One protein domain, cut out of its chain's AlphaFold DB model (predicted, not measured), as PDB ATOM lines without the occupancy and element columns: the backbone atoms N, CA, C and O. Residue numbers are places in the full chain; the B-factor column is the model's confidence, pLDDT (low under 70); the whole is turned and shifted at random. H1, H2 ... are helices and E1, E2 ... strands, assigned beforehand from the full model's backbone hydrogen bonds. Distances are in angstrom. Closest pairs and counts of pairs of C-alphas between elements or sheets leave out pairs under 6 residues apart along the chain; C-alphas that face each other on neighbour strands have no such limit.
ATOM      1  N   PHE A 379      44.581  54.189  90.097       78.06
ATOM      2  CA  PHE A 379      44.974  55.559  90.418       78.06
ATOM      3  C   PHE A 379      43.931  56.570  89.929       78.06
ATOM      4  O   PHE A 379      43.437  57.383  90.708       78.06
ATOM      5  N   HIS A 380      43.535  56.497  88.655       79.38
ATOM      6  CA  HIS A 380      42.575  57.452  88.108       79.38
ATOM      7  C   HIS A 380      41.190  57.343  88.767       79.38
ATOM      8  O   HIS A 380      40.522  58.362  88.925       79.38
ATOM      9  N   LYS A 381      40.758  56.140  89.177       79.56
ATOM     10  CA  LYS A 381      39.530  55.964  89.974       79.56
ATOM     11  C   LYS A 381      39.648  56.632  91.345       79.56
ATOM     12  O   LYS A 381      38.743  57.359  91.737       79.56
ATOM     13  N   MET A 382      40.766  56.432  92.043       83.62
ATOM     14  CA  MET A 382      41.019  57.085  93.331       83.62
ATOM     15  C   MET A 382      41.084  58.608  93.190       83.62
ATOM     16  O   MET A 382      40.541  59.324  94.026       83.62
ATOM     17  N   LEU A 383      41.695  59.115  92.117       86.06
ATOM     18  CA  LEU A 383      41.726  60.545  91.818       86.06
ATOM     19  C   LEU A 383      40.312  61.090  91.570       86.06
ATOM     20  O   LEU A 383      39.956  62.140  92.097       86.06
ATOM     21  N   GLU A 384      39.479  60.361  90.828       87.81
ATOM     22  CA  GLU A 384      38.074  60.716  90.616       87.81
ATOM     23  C   GLU A 384      37.289  60.791  91.940       87.81
ATOM     24  O   GLU A 384      36.566  61.760  92.188       87.81
ATOM     25  N   GLU A 385      37.460  59.803  92.823       86.44
ATOM     26  CA  GLU A 385      36.877  59.803  94.171       86.44
ATOM     27  C   GLU A 385      37.405  60.961  95.024       86.44
ATOM     28  O   GLU A 385      36.631  61.605  95.740       86.44
ATOM     29  N   TYR A 386      38.695  61.283  94.905       89.69
ATOM     30  CA  TYR A 386      39.297  62.417  95.589       89.69
ATOM     31  C   TYR A 386      38.644  63.730  95.154       89.69
ATOM     32  O   TYR A 386      38.171  64.468  96.018       89.69
ATOM     33  N   TYR A 387      38.505  63.987  93.850       91.25
ATOM     34  CA  TYR A 387      37.803  65.171  93.336       91.25
ATOM     35  C   TYR A 387      36.388  65.296  93.922       91.25
ATOM     36  O   TYR A 387      36.018  66.362  94.417       91.25
ATOM     37  N   ARG A 388      35.628  64.191  93.965       88.69
ATOM     38  CA  ARG A 388      34.288  64.161  94.584       88.69
ATOM     39  C   ARG A 388      34.333  64.465  96.085       88.69
ATOM     40  O   ARG A 388      33.476  65.189  96.588       88.69
ATOM     41  N   SER A 389      35.336  63.959  96.808       88.06
ATOM     42  CA  SER A 389      35.506  64.235  98.244       88.06
ATOM     43  C   SER A 389      35.785  65.718  98.533       88.06
ATOM     44  O   SER A 389      35.362  66.237  99.569       88.06
ATOM     45  N   GLN A 390      36.424  66.423  97.592       89.31
ATOM     46  CA  GLN A 390      36.764  67.842  97.705       89.31
ATOM     47  C   GLN A 390      35.586  68.796  97.414       89.31
ATOM     48  O   GLN A 390      35.675  69.988  97.708       89.31
ATOM     49  N   HIS A 391      34.438  68.306  96.929       88.38
ATOM     50  CA  HIS A 391      33.247  69.146  96.694       88.38
ATOM     51  C   HIS A 391      32.636  69.727  97.971       88.38
ATOM     52  O   HIS A 391      31.979  70.769  97.926       88.38
ATOM     53  N   ILE A 392      32.833  69.052  99.106       79.56
ATOM     54  CA  ILE A 392      32.368  69.514 100.418       79.56
ATOM     55  C   ILE A 392      33.222  70.686 100.929       79.56
ATOM     56  O   ILE A 392      32.627  71.714 101.269       79.56
ATOM     57  N   PRO A 393      34.568  70.577 100.999       80.50
ATOM     58  CA  PRO A 393      35.415  71.683 101.444       80.50
ATOM     59  C   PRO A 393      35.478  72.850 100.445       80.50
ATOM     60  O   PRO A 393      35.582  73.994 100.883       80.50
ATOM     61  N   PHE A 394      35.347  72.604  99.135       80.25
ATOM     62  CA  PHE A 394      35.459  73.632  98.088       80.25
ATOM     63  C   PHE A 394      34.165  73.781  97.276       80.25
ATOM     64  O   PHE A 394      34.118  73.507  96.074       80.25
ATOM     65  N   ARG A 395      33.090  74.229  97.939       73.94
ATOM     66  CA  ARG A 395      31.746  74.327  97.335       73.94
ATOM     67  C   ARG A 395      31.669  75.214  96.095       73.94
ATOM     68  O   ARG A 395      30.884  74.913  95.206       73.94
ATOM     69  N   ASP A 396      32.478  76.265  96.031       76.38
ATOM     70  CA  ASP A 396      32.437  77.217  94.916       76.38
ATOM     71  C   ASP A 396      33.227  76.728  93.690       76.38
ATOM     72  O   ASP A 396      32.981  77.180  92.575       76.38
ATOM     73  N   LEU A 397      34.153  75.779  93.879       76.94
ATOM     74  CA  LEU A 397      35.086  75.323  92.844       76.94
ATOM     75  C   LEU A 397      34.720  73.973  92.230       76.94
ATOM     76  O   LEU A 397      35.174  73.727  91.124       76.94
ATOM     77  N   GLN A 398      33.934  73.131  92.923       86.25
ATOM     78  CA  GLN A 398      33.406  71.817  92.496       86.25
ATOM     79  C   GLN A 398      33.908  71.327  91.128       86.25
ATOM     80  O   GLN A 398      33.187  71.359  90.132       86.25
ATOM     81  N   LEU A 399      35.172  70.900  91.089       90.69
ATOM     82  CA  LEU A 399      35.798  70.398  89.875       90.69
ATOM     83  C   LEU A 399      35.456  68.921  89.699       90.69
ATOM     84  O   LEU A 399      35.354  68.172  90.670       90.69
ATOM     85  N   TYR A 400      35.318  68.482  88.459       90.25
ATOM     86  CA  TYR A 400      34.967  67.115  88.105       90.25
ATOM     87  C   TYR A 400      36.091  66.517  87.281       90.25
ATOM     88  O   TYR A 400      36.416  67.018  86.207       90.25
ATOM     89  N   TYR A 401      36.692  65.444  87.787       89.44
ATOM     90  CA  TYR A 401      37.745  64.753  87.064       89.44
ATOM     91  C   TYR A 401      37.153  63.833  86.000       89.44
ATOM     92  O   TYR A 401      36.538  62.813  86.308       89.44
ATOM     93  N   GLU A 402      37.337  64.204  84.738       80.31
ATOM     94  CA  GLU A 402      36.937  63.414  83.584       80.31
ATOM     95  C   GLU A 402      38.021  62.384  83.281       80.31
ATOM     96  O   GLU A 402      38.969  62.603  82.522       80.31
ATOM     97  N   ARG A 403      37.877  61.228  83.925       75.19
ATOM     98  CA  ARG A 403      38.770  60.090  83.719       75.19
ATOM     99  C   ARG A 403      38.619  59.483  82.324       75.19
ATOM    100  O   ARG A 403      39.566  58.879  81.827       75.19
ATOM    101  N   ARG A 404      37.435  59.600  81.718       61.75
ATOM    102  CA  ARG A 404      37.142  59.110  80.367       61.75
ATOM    103  C   ARG A 404      36.501  60.199  79.540       61.75
ATOM    104  O   ARG A 404      35.646  60.919  80.040       61.75
ATOM    105  N   SER A 405      36.867  60.259  78.275       62.19
ATOM    106  CA  SER A 405      36.331  61.224  77.331       62.19
ATOM    107  C   SER A 405      34.802  61.227  77.339       62.19
ATOM    108  O   SER A 405      34.160  60.181  77.243       62.19
ATOM    109  N   ASN A 406      34.215  62.418  77.458       62.22
ATOM    110  CA  ASN A 406      32.768  62.637  77.469       62.22
ATOM    111  C   ASN A 406      32.012  62.013  78.659       62.22
ATOM    112  O   ASN A 406      30.782  61.926  78.607       62.22
ATOM    113  N   GLN A 407      32.689  61.634  79.752       67.25
ATOM    114  CA  GLN A 407      32.048  61.079  80.954       67.25
ATOM    115  C   GLN A 407      30.941  61.993  81.507       67.25
ATOM    116  O   GLN A 407      29.937  61.505  82.028       67.25
ATOM    117  N   TYR A 408      31.107  63.311  81.374       75.38
ATOM    118  CA  TYR A 408      30.146  64.304  81.858       75.38
ATOM    119  C   TYR A 408      29.345  64.987  80.743       75.38
ATOM    120  O   TYR A 408      28.640  65.953  81.018       75.38
ATOM    121  N   ARG A 409      29.382  64.485  79.499       65.62
ATOM    122  CA  ARG A 409      28.784  65.158  78.326       65.62
ATOM    123  C   ARG A 409      27.295  65.481  78.475       65.62
ATOM    124  O   ARG A 409      26.864  66.540  78.042       65.62
ATOM    125  N   ASN A 410      26.535  64.594  79.117       65.44
ATOM    126  CA  ASN A 410      25.095  64.767  79.358       65.44
ATOM    127  C   ASN A 410      24.777  65.285  80.772       65.44
ATOM    128  O   ASN A 410      23.643  65.172  81.237       65.44
ATOM    129  N   SER A 411      25.781  65.799  81.484       75.06
ATOM    130  CA  SER A 411      25.614  66.384  82.815       75.06
ATOM    131  C   SER A 411      25.447  67.897  82.711       75.06
ATOM    132  O   SER A 411      26.051  68.533  81.854       75.06
ATOM    133  N   ASP A 412      24.680  68.488  83.624       78.31
ATOM    134  CA  ASP A 412      24.508  69.946  83.728       78.31
ATOM    135  C   ASP A 412      25.702  70.597  84.460       78.31
ATOM    136  O   ASP A 412      25.562  71.286  85.469       78.31
ATOM    137  N   ILE A 413      26.916  70.267  84.010       84.69
ATOM    138  CA  ILE A 413      28.184  70.720  84.588       84.69
ATOM    139  C   ILE A 413      28.853  71.646  83.573       84.69
ATOM    140  O   ILE A 413      28.999  71.294  82.403       84.69
ATOM    141  N   ALA A 414      29.286  72.825  84.021       83.44
ATOM    142  CA  ALA A 414      30.033  73.755  83.177       83.44
ATOM    143  C   ALA A 414      31.354  73.130  82.698       83.44
ATOM    144  O   ALA A 414      32.082  72.508  83.477       83.44
ATOM    145  N   GLN A 415      31.707  73.338  81.427       82.12
ATOM    146  CA  GLN A 415      32.876  72.704  80.808       82.12
ATOM    147  C   GLN A 415      34.204  73.165  81.435       82.12
ATOM    148  O   GLN A 415      35.200  72.437  81.416       82.12
ATOM    149  N   THR A 416      34.216  74.364  82.016       84.12
ATOM    150  CA  THR A 416      35.322  74.933  82.804       84.12
ATOM    151  C   THR A 416      35.622  74.132  84.070       84.12
ATOM    152  O   THR A 416      36.771  74.080  84.499       84.12
ATOM    153  N   LYS A 417      34.620  73.447  84.634       87.44
ATOM    154  CA  LYS A 417      34.753  72.630  85.850       87.44
ATOM    155  C   LYS A 417      35.162  71.191  85.562       87.44
ATOM    156  O   LYS A 417      35.485  70.456  86.490       87.44
ATOM    157  N   ILE A 418      35.159  70.781  84.294       86.88
ATOM    158  CA  ILE A 418      35.531  69.432  83.873       86.88
ATOM    159  C   ILE A 418      37.032  69.391  83.551       86.88
ATOM    160  O   ILE A 418      37.514  70.023  82.601       86.88
ATOM    161  N   ILE A 419      37.769  68.618  84.347       87.50
ATOM    162  CA  ILE A 419      39.215  68.417  84.249       87.50
ATOM    163  C   ILE A 419      39.483  67.023  83.690       87.50
ATOM    164  O   ILE A 419      39.423  66.037  84.418       87.50
ATOM    165  N   ASN A 420      39.778  66.933  82.396       81.19
ATOM    166  CA  ASN A 420      40.183  65.678  81.768       81.19
ATOM    167  C   ASN A 420      41.666  65.357  82.031       81.19
ATOM    168  O   ASN A 420      42.417  66.183  82.562       81.19
ATOM    169  N   ILE A 421      42.104  64.147  81.665       78.31
ATOM    170  CA  ILE A 421      43.501  63.709  81.833       78.31
ATOM    171  C   ILE A 421      44.498  64.713  81.213       78.31
ATOM    172  O   ILE A 421      45.417  65.123  81.929       78.31
ATOM    173  N   PRO A 422      44.331  65.171  79.955       75.38
ATOM    174  CA  PRO A 422      45.211  66.183  79.376       75.38
ATOM    175  C   PRO A 422      45.324  67.474  80.201       75.38
ATOM    176  O   PRO A 422      46.434  67.887  80.550       75.38
ATOM    177  N   LYS A 423      44.190  68.073  80.600       81.25
ATOM    178  CA  LYS A 423      44.159  69.281  81.447       81.25
ATOM    179  C   LYS A 423      44.853  69.057  82.788       81.25
ATOM    180  O   LYS A 423      45.566  69.947  83.253       81.25
ATOM    181  N   GLN A 424      44.674  67.883  83.397       85.19
ATOM    182  CA  GLN A 424      45.333  67.521  84.653       85.19
ATOM    183  C   GLN A 424      46.857  67.512  84.490       85.19
ATOM    184  O   GLN A 424      47.561  68.120  85.293       85.19
ATOM    185  N   ILE A 425      47.368  66.852  83.446       79.88
ATOM    186  CA  ILE A 425      48.812  66.742  83.188       79.88
ATOM    187  C   ILE A 425      49.414  68.119  82.914       79.88
ATOM    188  O   ILE A 425      50.430  68.466  83.518       79.88
ATOM    189  N   LYS A 426      48.778  68.911  82.041       80.81
ATOM    190  CA  LYS A 426      49.239  70.263  81.702       80.81
ATOM    191  C   LYS A 426      49.250  71.161  82.937       80.81
ATOM    192  O   LYS A 426      50.277  71.749  83.243       80.81
ATOM    193  N   THR A 427      48.166  71.191  83.712       86.31
ATOM    194  CA  THR A 427      48.094  72.003  84.940       86.31
ATOM    195  C   THR A 427      49.172  71.608  85.951       86.31
ATOM    196  O   THR A 427      49.862  72.479  86.480       86.31
ATOM    197  N   VAL A 428      49.363  70.305  86.196       85.50
ATOM    198  CA  VAL A 428      50.380  69.828  87.146       85.50
ATOM    199  C   VAL A 428      51.786  70.188  86.677       85.50
ATOM    200  O   VAL A 428      52.580  70.713  87.453       85.50
ATOM    201  N   THR A 429      52.075  69.964  85.398       83.56
ATOM    202  CA  THR A 429      53.389  70.255  84.816       83.56
ATOM    203  C   THR A 429      53.698  71.752  84.848       83.56
ATOM    204  O   THR A 429      54.799  72.147  85.223       83.56
ATOM    205  N   SER A 430      52.716  72.600  84.540       86.12
ATOM    206  CA  SER A 430      52.883  74.051  84.600       86.12
ATOM    207  C   SER A 430      53.113  74.559  86.014       86.12
ATOM    208  O   SER A 430      54.020  75.351  86.235       86.12
ATOM    209  N   MET A 431      52.262  74.148  86.958       87.44
ATOM    210  CA  MET A 431      52.202  74.776  88.280       87.44
ATOM    211  C   MET A 431      53.132  74.129  89.304       87.44
ATOM    212  O   MET A 431      53.647  74.824  90.172       87.44
ATOM    213  N   PHE A 432      53.316  72.809  89.236       85.88
ATOM    214  CA  PHE A 432      54.032  72.048  90.265       85.88
ATOM    215  C   PHE A 432      55.393  71.540  89.793       85.88
ATOM    216  O   PHE A 432      56.263  71.317  90.630       85.88
ATOM    217  N   LEU A 433      55.597  71.395  88.478       84.38
ATOM    218  CA  LEU A 433      56.908  71.084  87.889       84.38
ATOM    219  C   LEU A 433      57.600  72.324  87.297       84.38
ATOM    220  O   LEU A 433      58.639  72.198  86.656       84.38
ATOM    221  N   ASP A 434      57.018  73.510  87.506       83.94
ATOM    222  CA  ASP A 434      57.542  74.814  87.076       83.94
ATOM    223  C   ASP A 434      57.892  74.867  85.573       83.94
ATOM    224  O   ASP A 434      58.855  75.501  85.134       83.94
ATOM    225  N   ASN A 435      57.098  74.163  84.756       81.88
ATOM    226  CA  ASN A 435      57.313  74.037  83.318       81.88
ATOM    227  C   ASN A 435      56.090  74.497  82.494       81.88
ATOM    228  O   ASN A 435      55.516  73.709  81.740       81.88
ATOM    229  N   PRO A 436      55.666  75.773  82.603       81.50
ATOM    230  CA  PRO A 436      54.507  76.289  81.869       81.50
ATOM    231  C   PRO A 436      54.739  76.399  80.354       81.50
ATOM    232  O   PRO A 436      53.790  76.375  79.577       81.50
ATOM    233  N   HIS A 437      55.990  76.503  79.907       75.00
ATOM    234  CA  HIS A 437      56.326  76.564  78.482       75.00
ATOM    235  C   HIS A 437      56.241  75.176  77.824       75.00
ATOM    236  O   HIS A 437      55.731  75.052  76.710       75.00
ATOM    237  N   GLY A 438      56.650  74.121  78.539       69.44
ATOM    238  CA  GLY A 438      56.662  72.742  78.050       69.44
ATOM    239  C   GLY A 438      55.297  72.056  77.969       69.44
ATOM    240  O   GLY A 438      55.242  70.905  77.541       69.44
ATOM    241  N   VAL A 439      54.205  72.727  78.359       71.19
ATOM    242  CA  VAL A 439      52.829  72.193  78.276       71.19
ATOM    243  C   VAL A 439      52.025  72.717  77.091       71.19
ATOM    244  O   VAL A 439      50.866  72.344  76.925       71.19
ATOM    245  N   SER A 440      52.620  73.604  76.293       66.25
ATOM    246  CA  SER A 440      51.948  74.258  75.166       66.25
ATOM    247  C   SER A 440      51.662  73.315  73.988       66.25
ATOM    248  O   SER A 440      50.901  73.684  73.103       66.25
ATOM    249  N   GLY A 441      52.252  72.113  73.980       62.94
ATOM    250  CA  GLY A 441      52.055  71.098  72.941       62.94
ATOM    251  C   GLY A 441      51.012  70.047  73.317       62.94
ATOM    252  O   GLY A 441      50.353  70.127  74.360       62.94
ATOM    253  N   HIS A 442      50.878  69.016  72.487       63.69
ATOM    254  CA  HIS A 442      49.933  67.926  72.748       63.69
ATOM    255  C   HIS A 442      50.278  67.150  74.024       63.69
ATOM    256  O   HIS A 442      51.451  66.891  74.324       63.69
ATOM    257  N   TYR A 443      49.255  66.676  74.741       64.75
ATOM    258  CA  TYR A 443      49.413  65.937  75.996       64.75
ATOM    259  C   TYR A 443      50.361  64.742  75.863       64.75
ATOM    260  O   TYR A 443      51.109  64.471  76.795       64.75
ATOM    261  N   GLY A 444      50.367  64.036  74.726       61.75
ATOM    262  CA  GLY A 444      51.223  62.865  74.518       61.75
ATOM    263  C   GLY A 444      52.716  63.206  74.592       61.75
ATOM    264  O   GLY A 444      53.516  62.417  75.104       61.75
ATOM    265  N   THR A 445      53.086  64.408  74.145       65.44
ATOM    266  CA  THR A 445      54.443  64.953  74.257       65.44
ATOM    267  C   THR A 445      54.761  65.306  75.704       65.44
ATOM    268  O   THR A 445      55.784  64.870  76.236       65.44
ATOM    269  N   VAL A 446      53.858  66.043  76.357       68.94
ATOM    270  CA  VAL A 446      54.015  66.485  77.750       68.94
ATOM    271  C   VAL A 446      54.127  65.276  78.680       68.94
ATOM    272  O   VAL A 446      55.118  65.118  79.386       68.94
ATOM    273  N   ALA A 447      53.163  64.358  78.603       67.31
ATOM    274  CA  ALA A 447      53.080  63.150  79.413       67.31
ATOM    275  C   ALA A 447      54.324  62.268  79.276       67.31
ATOM    276  O   ALA A 447      54.747  61.660  80.254       67.31
ATOM    277  N   ARG A 448      54.946  62.207  78.090       66.94
ATOM    278  CA  ARG A 448      56.192  61.454  77.887       66.94
ATOM    279  C   ARG A 448      57.369  62.074  78.637       66.94
ATOM    280  O   ARG A 448      58.172  61.320  79.181       66.94
ATOM    281  N   LYS A 449      57.460  63.409  78.670       68.38
ATOM    282  CA  LYS A 449      58.517  64.146  79.380       68.38
ATOM    283  C   LYS A 449      58.384  63.970  80.898       68.38
ATOM    284  O   LYS A 449      59.375  63.674  81.552       68.38
ATOM    285  N   VAL A 450      57.164  64.061  81.434       70.75
ATOM    286  CA  VAL A 450      56.919  64.066  82.891       70.75
ATOM    287  C   VAL A 450      56.504  62.710  83.471       70.75
ATOM    288  O   VAL A 450      56.189  62.618  84.652       70.75
ATOM    289  N   LYS A 451      56.505  61.633  82.670       66.94
ATOM    290  CA  LYS A 451      55.981  60.301  83.041       66.94
ATOM    291  C   LYS A 451      56.486  59.771  84.390       66.94
ATOM    292  O   LYS A 451      55.759  59.058  85.070       66.94
TER     293      LYS A 451
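Overview. This is residues 379 to 451 of the 461 residues of an uncharacterized protein of Bacillus cereus (UniProt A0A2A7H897). Two lobes follow one another along the printed part: the first holds H1 beside the short strand pair E1 and E2, with a long loop from E1 to E2, and the second holds H2 and H3 packed together at a steep angle. E2 leads directly into H2, which joins the lobes. The printed part has 73 residues, with H1, E1, E2, H2 and H3 in that order; the two strands are parallel, and the class is mostly helix, though just 36 residues, under half, are in named elements. It is only just compact, close to loose, with a radius of gyration of the C-alphas of 13.1 A and spans of 32 by 25 by 22 A.

Along the chain. H1, residues 379 to 389, begins at C-alpha 379 (44.974, 55.559, 90.418) and is 15.0 A long. E1 is residues 400 to 402, 6.2 A, and E2 residues 418 to 420, 6.3 A. H2, residues 421 to 431, is 15.5 A long. H3, residues 443 to 450, is 10.4 A long and ends at C-alpha 450 (56.919, 64.066, 82.891).

Arrangement. The C-alphas of Glu 384 in H1 and Tyr 401 in E1 are their closest, 5.4 A apart. E1 and E2 are parallel at 34 degrees; N 402 and O 419 are within hydrogen-bond range at 2.8 A. H2 and H3 touch, closest at the C-alphas of Pro 422 and Tyr 443, 5.4 A, with a steep tilt of 46 degrees, the same way. H1 is apart from H2 and from H3. In H1, H2 and H3 every O i to N i+4 pair is within hydrogen-bond range.

Size, cuts and confidence. The farthest C-alphas, those of Asn 410 and Asp 434, are 34.8 A apart. The printed part has no cut. The links E1 to E2 and H2 to H3 are long. The mean pLDDT of the printed part is 78.4; 18 residues are under 70, among them 440 to 449.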